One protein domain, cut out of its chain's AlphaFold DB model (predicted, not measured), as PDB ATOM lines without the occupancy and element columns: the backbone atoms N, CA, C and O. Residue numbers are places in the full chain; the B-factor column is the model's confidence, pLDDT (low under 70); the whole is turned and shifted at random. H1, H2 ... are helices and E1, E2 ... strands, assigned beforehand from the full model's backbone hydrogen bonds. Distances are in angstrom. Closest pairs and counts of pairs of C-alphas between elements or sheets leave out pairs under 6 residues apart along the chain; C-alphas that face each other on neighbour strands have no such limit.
ATOM      1  N   ASP A   3      25.032  -9.100 -53.144       77.69
ATOM      2  CA  ASP A   3      26.210  -8.543 -53.802       77.69
ATOM      3  C   ASP A   3      27.383  -8.482 -52.820       77.69
ATOM      4  O   ASP A   3      27.232  -8.192 -51.628       77.69
ATOM      5  N   THR A   4      28.571  -8.810 -53.320       73.62
ATOM      6  CA  THR A   4      29.829  -8.660 -52.579       73.62
ATOM      7  C   THR A   4      30.056  -7.188 -52.233       73.62
ATOM      8  O   THR A   4      29.663  -6.295 -52.977       73.62
ATOM      9  N   ARG A   5      30.738  -6.915 -51.112       68.00
ATOM     10  CA  ARG A   5      31.041  -5.540 -50.664       68.00
ATOM     11  C   ARG A   5      31.803  -4.724 -51.719       68.00
ATOM     12  O   ARG A   5      31.703  -3.504 -51.732       68.00
ATOM     13  N   SER A   6      32.547  -5.400 -52.591       66.94
ATOM     14  CA  SER A   6      33.303  -4.806 -53.695       66.94
ATOM     15  C   SER A   6      32.470  -4.575 -54.963       66.94
ATOM     16  O   SER A   6      32.993  -4.006 -55.913       66.94
ATOM     17  N   GLY A   7      31.212  -5.029 -55.017       69.31
ATOM     18  CA  GLY A   7      30.324  -4.893 -56.182       69.31
ATOM     19  C   GLY A   7      30.735  -5.717 -57.410       69.31
ATOM     20  O   GLY A   7      30.063  -5.676 -58.433       69.31
ATOM     21  N   THR A   8      31.821  -6.486 -57.323       70.75
ATOM     22  CA  THR A   8      32.426  -7.241 -58.433       70.75
ATOM     23  C   THR A   8      31.899  -8.670 -58.558       70.75
ATOM     24  O   THR A   8      32.439  -9.474 -59.315       70.75
ATOM     25  N   GLY A   9      30.861  -9.018 -57.801       78.62
ATOM     26  CA  GLY A   9      30.370 -10.383 -57.726       78.62
ATOM     27  C   GLY A   9      29.205 -10.555 -56.765       78.62
ATOM     28  O   GLY A   9      28.884  -9.653 -55.986       78.62
ATOM     29  N   ARG A  10      28.611 -11.745 -56.794       82.50
ATOM     30  CA  ARG A  10      27.466 -12.164 -55.985       82.50
ATOM     31  C   ARG A  10      27.793 -13.433 -55.219       82.50
ATOM     32  O   ARG A  10      28.427 -14.357 -55.733       82.50
ATOM     33  N   TYR A  11      27.305 -13.502 -53.990       85.25
ATOM     34  CA  TYR A  11      27.419 -14.685 -53.154       85.25
ATOM     35  C   TYR A  11      26.056 -15.133 -52.633       85.25
ATOM     36  O   TYR A  11      25.129 -14.346 -52.410       85.25
ATOM     37  N   LEU A  12      25.937 -16.438 -52.432       85.62
ATOM     38  CA  LEU A  12      24.842 -17.044 -51.704       85.62
ATOM     39  C   LEU A  12      25.304 -17.264 -50.265       85.62
ATOM     40  O   LEU A  12      26.306 -17.932 -50.017       85.62
ATOM     41  N   GLN A  13      24.591 -16.666 -49.317       87.00
ATOM     42  CA  GLN A  13      24.811 -16.908 -47.898       87.00
ATOM     43  C   GLN A  13      23.783 -17.927 -47.423       87.00
ATOM     44  O   GLN A  13      22.588 -17.673 -47.550       87.00
ATOM     45  N   LEU A  14      24.256 -19.047 -46.886       86.81
ATOM     46  CA  LEU A  14      23.417 -20.066 -46.267       86.81
ATOM     47  C   LEU A  14      23.652 -20.045 -44.759       86.81
ATOM     48  O   LEU A  14      24.798 -20.038 -44.303       86.81
ATOM     49  N   GLU A  15      22.561 -19.990 -44.004       89.44
ATOM     50  CA  GLU A  15      22.560 -20.141 -42.553       89.44
ATOM     51  C   GLU A  15      22.158 -21.577 -42.221       89.44
ATOM     52  O   GLU A  15      21.131 -22.066 -42.689       89.44
ATOM     53  N   PHE A  16      22.984 -22.247 -41.426       89.06
ATOM     54  CA  PHE A  16      22.721 -23.576 -40.899       89.06
ATOM     55  C   PHE A  16      22.529 -23.468 -39.394       89.06
ATOM     56  O   PHE A  16      23.398 -22.959 -38.683       89.06
ATOM     57  N   GLU A  17      21.404 -23.975 -38.909       90.56
ATOM     58  CA  GLU A  17      21.132 -24.112 -37.486       90.56
ATOM     59  C   GLU A  17      21.309 -25.571 -37.068       90.56
ATOM     60  O   GLU A  17      20.789 -26.488 -37.709       90.56
ATOM     61  N   ILE A  18      22.062 -25.799 -35.991       88.00
ATOM     62  CA  ILE A  18      22.225 -27.139 -35.428       88.00
ATOM     63  C   ILE A  18      20.955 -27.503 -34.654       88.00
ATOM     64  O   ILE A  18      20.708 -26.997 -33.559       88.00
ATOM     65  N   ILE A  19      20.162 -28.407 -35.228       87.50
ATOM     66  CA  ILE A  19      18.886 -28.870 -34.661       87.50
ATOM     67  C   ILE A  19      19.044 -29.960 -33.588       87.50
ATOM     68  O   ILE A  19      18.139 -30.145 -32.770       87.50
ATOM     69  N   ASP A  20      20.165 -30.686 -33.588       82.44
ATOM     70  CA  ASP A  20      20.383 -31.879 -32.765       82.44
ATOM     71  C   ASP A  20      21.859 -32.041 -32.350       82.44
ATOM     72  O   ASP A  20      22.759 -31.586 -33.059       82.44
ATOM     73  N   GLY A  21      22.099 -32.695 -31.210       83.00
ATOM     74  CA  GLY A  21      23.427 -32.924 -30.623       83.00
ATOM     75  C   GLY A  21      23.870 -31.902 -29.564       83.00
ATOM     76  O   GLY A  21      23.118 -31.017 -29.160       83.00
ATOM     77  N   GLU A  22      25.122 -32.028 -29.111       84.31
ATOM     78  CA  GLU A  22      25.714 -31.218 -28.026       84.31
ATOM     79  C   GLU A  22      25.769 -29.711 -28.345       84.31
ATOM     80  O   GLU A  22      25.692 -28.872 -27.454       84.31
ATOM     81  N   PHE A  23      25.826 -29.355 -29.632       83.44
ATOM     82  CA  PHE A  23      25.921 -27.969 -30.105       83.44
ATOM     83  C   PHE A  23      24.587 -27.397 -30.613       83.44
ATOM     84  O   PHE A  23      24.583 -26.504 -31.463       83.44
ATOM     85  N   LYS A  24      23.451 -27.912 -30.129       87.06
ATOM     86  CA  LYS A  24      22.108 -27.457 -30.526       87.06
ATOM     87  C   LYS A  24      21.923 -25.940 -30.340       87.06
ATOM     88  O   LYS A  24      22.425 -25.365 -29.378       87.06
ATOM     89  N   ASN A  25      21.167 -25.302 -31.239       86.75
ATOM     90  CA  ASN A  25      20.957 -23.843 -31.346       86.75
ATOM     91  C   ASN A  25      22.192 -23.032 -31.779       86.75
ATOM     92  O   ASN A  25      22.143 -21.800 -31.813       86.75
ATOM     93  N   ARG A  26      23.309 -23.677 -32.136       87.56
ATOM     94  CA  ARG A  26      24.438 -22.964 -32.739       87.56
ATOM     95  C   ARG A  26      24.143 -22.672 -34.206       87.56
ATOM     96  O   ARG A  26      23.685 -23.545 -34.943       87.56
ATOM     97  N   LYS A  27      24.460 -21.450 -34.627       88.38
ATOM     98  CA  LYS A  27      24.352 -21.007 -36.016       88.38
ATOM     99  C   LYS A  27      25.712 -21.036 -36.694       88.38
ATOM    100  O   LYS A  27      26.722 -20.640 -36.112       88.38
ATOM    101  N   LEU A  28      25.723 -21.519 -37.926       88.94
ATOM    102  CA  LEU A  28      26.882 -21.555 -38.803       88.94
ATOM    103  C   LEU A  28      26.504 -20.903 -40.125       88.94
ATOM    104  O   LEU A  28      25.383 -21.047 -40.605       88.94
ATOM    105  N   TRP A  29      27.453 -20.199 -40.729       88.50
ATOM    106  CA  TRP A  29      27.218 -19.489 -41.979       88.50
ATOM    107  C   TRP A  29      28.195 -19.973 -43.041       88.50
ATOM    108  O   TRP A  29      29.407 -19.907 -42.842       88.50
ATOM    109  N   ALA A  30      27.670 -20.395 -44.189       88.00
ATOM    110  CA  ALA A  30      28.461 -20.604 -45.395       88.00
ATOM    111  C   ALA A  30      28.266 -19.427 -46.349       88.00
ATOM    112  O   ALA A  30      27.145 -18.959 -46.565       88.00
ATOM    113  N   ARG A  31      29.360 -18.955 -46.947       87.62
ATOM    114  CA  ARG A  31      29.336 -17.931 -47.995       87.62
ATOM    115  C   ARG A  31      29.856 -18.546 -49.289       87.62
ATOM    116  O   ARG A  31      31.056 -18.733 -49.449       87.62
ATOM    117  N   LEU A  32      28.944 -18.851 -50.201       86.31
ATOM    118  CA  LEU A  32      29.241 -19.433 -51.505       86.31
ATOM    119  C   LEU A  32      29.377 -18.313 -52.537       86.31
ATOM    120  O   LEU A  32      28.386 -17.714 -52.954       86.31
ATOM    121  N   ASN A  33      30.606 -18.010 -52.947       85.94
ATOM    122  CA  ASN A  33      30.900 -16.983 -53.952       85.94
ATOM    123  C   ASN A  33      30.626 -17.511 -55.370       85.94
ATOM    124  O   ASN A  33      31.536 -17.988 -56.042       85.94
ATOM    125  N   LEU A  34      29.366 -17.468 -55.808       83.69
ATOM    126  CA  LEU A  34      28.933 -18.014 -57.103       83.69
ATOM    127  C   LEU A  34      29.340 -17.141 -58.297       83.69
ATOM    128  O   LEU A  34      29.538 -17.664 -59.393       83.69
ATOM    129  N   GLU A  35      29.481 -15.835 -58.080       83.56
ATOM    130  CA  GLU A  35      29.985 -14.877 -59.060       83.56
ATOM    131  C   GLU A  35      31.140 -14.108 -58.405       83.56
ATOM    132  O   GLU A  35      30.937 -13.375 -57.438       83.56
ATOM    133  N   ASN A  36      32.365 -14.315 -58.884       83.00
ATOM    134  CA  ASN A  36      33.578 -13.655 -58.400       83.00
ATOM    135  C   ASN A  36      34.598 -13.614 -59.556       83.00
ATOM    136  O   ASN A  36      34.648 -14.581 -60.320       83.00
ATOM    137  N   PRO A  37      35.417 -12.555 -59.702       84.38
ATOM    138  CA  PRO A  37      36.515 -12.532 -60.670       84.38
ATOM    139  C   PRO A  37      37.503 -13.699 -60.523       84.38
ATOM    140  O   PRO A  37      38.127 -14.082 -61.506       84.38
ATOM    141  N   ASN A  38      37.653 -14.275 -59.323       86.94
ATOM    142  CA  ASN A  38      38.502 -15.448 -59.123       86.94
ATOM    143  C   ASN A  38      37.759 -16.748 -59.523       86.94
ATOM    144  O   ASN A  38      36.845 -17.170 -58.800       86.94
ATOM    145  N   PRO A  39      38.166 -17.431 -60.612       87.62
ATOM    146  CA  PRO A  39      37.492 -18.637 -61.088       87.62
ATOM    147  C   PRO A  39      37.613 -19.819 -60.114       87.62
ATOM    148  O   PRO A  39      36.726 -20.675 -60.085       87.62
ATOM    149  N   ASP A  40      38.662 -19.874 -59.288       89.31
ATOM    150  CA  ASP A  40      38.831 -20.932 -58.289       89.31
ATOM    151  C   ASP A  40      37.788 -20.830 -57.177       89.31
ATOM    152  O   ASP A  40      37.182 -21.836 -56.802       89.31
ATOM    153  N   ALA A  41      37.507 -19.609 -56.714       86.44
ATOM    154  CA  ALA A  41      36.473 -19.356 -55.714       86.44
ATOM    155  C   ALA A  41      35.081 -19.745 -56.237       86.44
ATOM    156  O   ALA A  41      34.309 -20.380 -55.517       86.44
ATOM    157  N   VAL A  42      34.788 -19.431 -57.506       89.75
ATOM    158  CA  VAL A  42      33.531 -19.825 -58.163       89.75
ATOM    159  C   VAL A  42      33.419 -21.344 -58.274       89.75
ATOM    160  O   VAL A  42      32.353 -21.908 -58.020       89.75
ATOM    161  N   ARG A  43      34.514 -22.033 -58.621       90.50
ATOM    162  CA  ARG A  43      34.536 -23.499 -58.714       90.50
ATOM    163  C   ARG A  43      34.273 -24.151 -57.359       90.50
ATOM    164  O   ARG A  43      33.441 -25.051 -57.286       90.50
ATOM    165  N   MET A  44      34.938 -23.676 -56.304       88.38
ATOM    166  CA  MET A  44      34.721 -24.153 -54.934       88.38
ATOM    167  C   MET A  44      33.277 -23.906 -54.487       88.38
ATOM    168  O   MET A  44      32.607 -24.832 -54.042       88.38
ATOM    169  N   ALA A  45      32.746 -22.702 -54.720       88.81
ATOM    170  CA  ALA A  45      31.371 -22.363 -54.367       88.81
ATOM    171  C   ALA A  45      30.331 -23.232 -55.093       88.81
ATOM    172  O   ALA A  45      29.336 -23.641 -54.496       88.81
ATOM    173  N   ARG A  46      30.551 -23.541 -56.379       89.25
ATOM    174  CA  ARG A  46      29.690 -24.453 -57.149       89.25
ATOM    175  C   ARG A  46      29.801 -25.898 -56.670       89.25
ATOM    176  O   ARG A  46      28.787 -26.593 -56.644       89.25
ATOM    177  N   ALA A  47      30.999 -26.347 -56.297       89.81
ATOM    178  CA  ALA A  47      31.208 -27.677 -55.731       89.81
ATOM    179  C   ALA A  47      30.453 -27.834 -54.403       89.81
ATOM    180  O   ALA A  47      29.706 -28.800 -54.244       89.81
ATOM    181  N   ASP A  48      30.558 -26.846 -53.512       88.88
ATOM    182  CA  ASP A  48      29.829 -26.815 -52.242       88.88
ATOM    183  C   ASP A  48      28.314 -26.761 -52.449       88.88
ATOM    184  O   ASP A  48      27.586 -27.552 -51.851       88.88
ATOM    185  N   LEU A  49      27.828 -25.894 -53.346       87.94
ATOM    186  CA  LEU A  49      26.407 -25.841 -53.702       87.94
ATOM    187  C   LEU A  49      25.920 -27.224 -54.159       87.94
ATOM    188  O   LEU A  49      24.899 -27.714 -53.693       87.94
ATOM    189  N   SER A  50      26.686 -27.883 -55.027       88.19
ATOM    190  CA  SER A  50      26.359 -29.210 -55.540       88.19
ATOM    191  C   SER A  50      26.376 -30.289 -54.446       88.19
ATOM    192  O   SER A  50      25.574 -31.223 -54.495       88.19
ATOM    193  N   ALA A  51      27.263 -30.184 -53.453       88.81
ATOM    194  CA  ALA A  51      27.282 -31.077 -52.297       88.81
ATOM    195  C   ALA A  51      26.041 -30.885 -51.412       88.81
ATOM    196  O   ALA A  51      25.421 -31.871 -51.017       88.81
ATOM    197  N   ILE A  52      25.628 -29.637 -51.176       88.12
ATOM    198  CA  ILE A  52      24.408 -29.308 -50.424       88.12
ATOM    199  C   ILE A  52      23.174 -29.839 -51.154       88.12
ATOM    200  O   ILE A  52      22.384 -30.559 -50.551       88.12
ATOM    201  N   CYS A  53      23.052 -29.573 -52.458       87.88
ATOM    202  CA  CYS A  53      21.976 -30.088 -53.308       87.88
ATOM    203  C   CYS A  53      21.829 -31.613 -53.201       87.88
ATOM    204  O   CYS A  53      20.724 -32.130 -53.039       87.88
ATOM    205  N   ARG A  54      22.951 -32.347 -53.241       86.62
ATOM    206  CA  ARG A  54      22.953 -33.808 -53.059       86.62
ATOM    207  C   ARG A  54      22.577 -34.221 -51.639       86.62
ATOM    208  O   ARG A  54      21.851 -35.193 -51.477       86.62
ATOM    209  N   ALA A  55      23.043 -33.496 -50.625       86.81
ATOM    210  CA  ALA A  55      22.734 -33.786 -49.228       86.81
ATOM    211  C   ALA A  55      21.239 -33.621 -48.908       86.81
ATOM    212  O   ALA A  55      20.704 -34.378 -48.104       86.81
ATOM    213  N   VAL A  56      20.559 -32.672 -49.555       85.25
ATOM    214  CA  VAL A  56      19.124 -32.414 -49.351       85.25
ATOM    215  C   VAL A  56      18.218 -33.106 -50.379       85.25
ATOM    216  O   VAL A  56      17.006 -32.930 -50.341       85.25
ATOM    217  N   ASN A  57      18.790 -33.903 -51.289       83.56
ATOM    218  CA  ASN A  57      18.091 -34.594 -52.380       83.56
ATOM    219  C   ASN A  57      17.349 -33.665 -53.370       83.56
ATOM    220  O   ASN A  57      16.370 -34.060 -53.999       83.56
ATOM    221  N   VAL A  58      17.836 -32.432 -53.549       81.19
ATOM    222  CA  VAL A  58      17.322 -31.461 -54.530       81.19
ATOM    223  C   VAL A  58      18.426 -31.191 -55.550       81.19
ATOM    224  O   VAL A  58      19.287 -30.342 -55.346       81.19
ATOM    225  N   LEU A  59      18.443 -31.952 -56.647       75.12
ATOM    226  CA  LEU A  59      19.524 -31.917 -57.649       75.12
ATOM    227  C   LEU A  59      19.564 -30.621 -58.472       75.12
ATOM    228  O   LEU A  59      20.643 -30.176 -58.863       75.12
ATOM    229  N   THR A  60      18.406 -30.017 -58.731       74.44
ATOM    230  CA  THR A  60      18.270 -28.808 -59.553       74.44
ATOM    231  C   THR A  60      17.392 -27.781 -58.839       74.44
ATOM    232  O   THR A  60      16.248 -27.583 -59.254       74.44
ATOM    233  N   PRO A  61      17.883 -27.144 -57.759       72.50
ATOM    234  CA  PRO A  61      17.136 -26.068 -57.126       72.50
ATOM    235  C   PRO A  61      17.006 -24.915 -58.126       72.50
ATOM    236  O   PRO A  61      18.004 -24.424 -58.664       72.50
ATOM    237  N   ARG A  62      15.770 -24.513 -58.410       72.31
ATOM    238  CA  ARG A  62      15.459 -23.329 -59.224       72.31
ATOM    239  C   ARG A  62      15.466 -22.083 -58.353       72.31
ATOM    240  O   ARG A  62      15.815 -21.010 -58.839       72.31
ATOM    241  N   ASP A  63      15.133 -22.248 -57.076       72.00
ATOM    242  CA  ASP A  63      15.175 -21.192 -56.076       72.00
ATOM    243  C   ASP A  63      15.986 -21.627 -54.848       72.00
ATOM    244  O   ASP A  63      15.946 -22.774 -54.406       72.00
ATOM    245  N   SER A  64      16.707 -20.675 -54.257       70.38
ATOM    246  CA  SER A  64      17.327 -20.823 -52.938       70.38
ATOM    247  C   SER A  64      16.337 -21.221 -51.839       70.38
ATOM    248  O   SER A  64      16.737 -21.887 -50.886       70.38
ATOM    249  N   LEU A  65      15.057 -20.863 -51.985       74.81
ATOM    250  CA  LEU A  65      13.994 -21.227 -51.046       74.81
ATOM    251  C   LEU A  65      13.802 -22.744 -50.918       74.81
ATOM    252  O   LEU A  65      13.452 -23.217 -49.840       74.81
ATOM    253  N   GLU A  66      14.073 -23.514 -51.977       77.38
ATOM    254  CA  GLU A  66      13.919 -24.977 -51.973       77.38
ATOM    255  C   GLU A  66      14.942 -25.679 -51.072       77.38
ATOM    256  O   GLU A  66      14.759 -26.838 -50.716       77.38
ATOM    257  N   LEU A  67      16.017 -24.988 -50.687       79.19
ATOM    258  CA  LEU A  67      17.060 -25.523 -49.812       79.19
ATOM    259  C   LEU A  67      16.796 -25.218 -48.326       79.19
ATOM    260  O   LEU A  67      17.558 -25.658 -47.465       79.19
ATOM    261  N   HIS A  68      15.753 -24.446 -48.004       81.94
ATOM    262  CA  HIS A  68      15.466 -24.023 -46.634       81.94
ATOM    263  C   HIS A  68      14.776 -25.119 -45.814       81.94
ATOM    264  O   HIS A  68      13.936 -25.859 -46.315       81.94
ATOM    265  N   ASN A  69      15.092 -25.173 -44.513       80.25
ATOM    266  CA  ASN A  69      14.503 -26.100 -43.533       80.25
ATOM    267  C   ASN A  69      14.672 -27.595 -43.859       80.25
ATOM    268  O   ASN A  69      13.950 -28.434 -43.319       80.25
ATOM    269  N   LEU A  70      15.639 -27.946 -44.709       85.06
ATOM    270  CA  LEU A  70      15.960 -29.335 -45.011       85.06
ATOM    271  C   LEU A  70      17.090 -29.832 -44.100       85.06
ATOM    272  O   LEU A  70      18.129 -29.178 -43.991       85.06
ATOM    273  N   PRO A  71      16.917 -30.982 -43.429       86.00
ATOM    274  CA  PRO A  71      17.934 -31.502 -42.534       86.00
ATOM    275  C   PRO A  71      19.092 -32.129 -43.321       86.00
ATOM    276  O   PRO A  71      18.894 -33.012 -44.152       86.00
TER     277      PRO A  71
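What this domain is: This is residues 3 to 71 of the 119 residues of an uncharacterized protein of bioreactor metagenome (UniProt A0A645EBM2). A long two-stranded hairpin, E1 and E2, makes the length of this domain, and the helix H1 turns back after it and packs on E2 with its residues 39 to 49. The short helix H2 follows near the later part of H1, away from both strands. The printed part has 69 residues, with two named strands and then two named helices in the order E1, E2, H1, H2; the sheet has the order E1 - E2 and is antiparallel, and the class is mixed, helices and strands. The whole is only just loose, close to compact, with a radius of gyration of the C-alphas of 13.4 A, and only just elongated, with spans of 38 by 25 by 20 A.

Where its parts are: Begin at Asp 3 and go on to C-alpha 10 at (27.466, -12.164, -55.985), where E1 starts; it covers residues 10 to 17 and is 22.9 A long. After a short link of 9 residues you reach E2, residues 27 to 35, 24.5 A long. A tight link of 3 residues leads to H1, residues 39 to 55, which runs 24.2 A from C-alpha 39 at (37.492, -18.637, -61.088). After a short link of 8 residues look for H2, residues 64 to 67, which ends at C-alpha 67 at (17.060, -25.523, -49.812).

How they stand to each other: Look first at the hairpin of E1 and E2, antiparallel neighbours with 161 degrees between their N-to-C directions. The C-alphas of Tyr 11 and Asn 33 face each other at 4.2 A. Across the pair, N 12 and O 32 are 2.8 A apart and N 16 and O 28 are 2.8 A apart, both within hydrogen-bond range. E2 and H1 have 13 pairs of C-alphas within 8 A, and their closest C-alphas are those of Leu 32 and Ala 45, 4.6 A apart. E1 and H1 are near each other, with 5 pairs of C-alphas within 10 A. H1 and H2 are close but not clearly touching; their closest C-alphas, those of Cys 53 and Leu 67, are 7.6 A apart. H2 is apart from E1 and from E2. In H1 every O i to N i+4 pair is within hydrogen-bond range, while H2, with 4 residues, is too short for such a pair.

The domain as a whole: The two C-alphas farthest apart are those of Thr 8 and Glu 22, at 39.3 A. The printed part runs from residue 3 to 71 without a cut, and no link between named elements is long. Look at the B-factor column: the mean pLDDT of the printed part is 83.5, and the model's confidence is under 70 at residues 5 to 7.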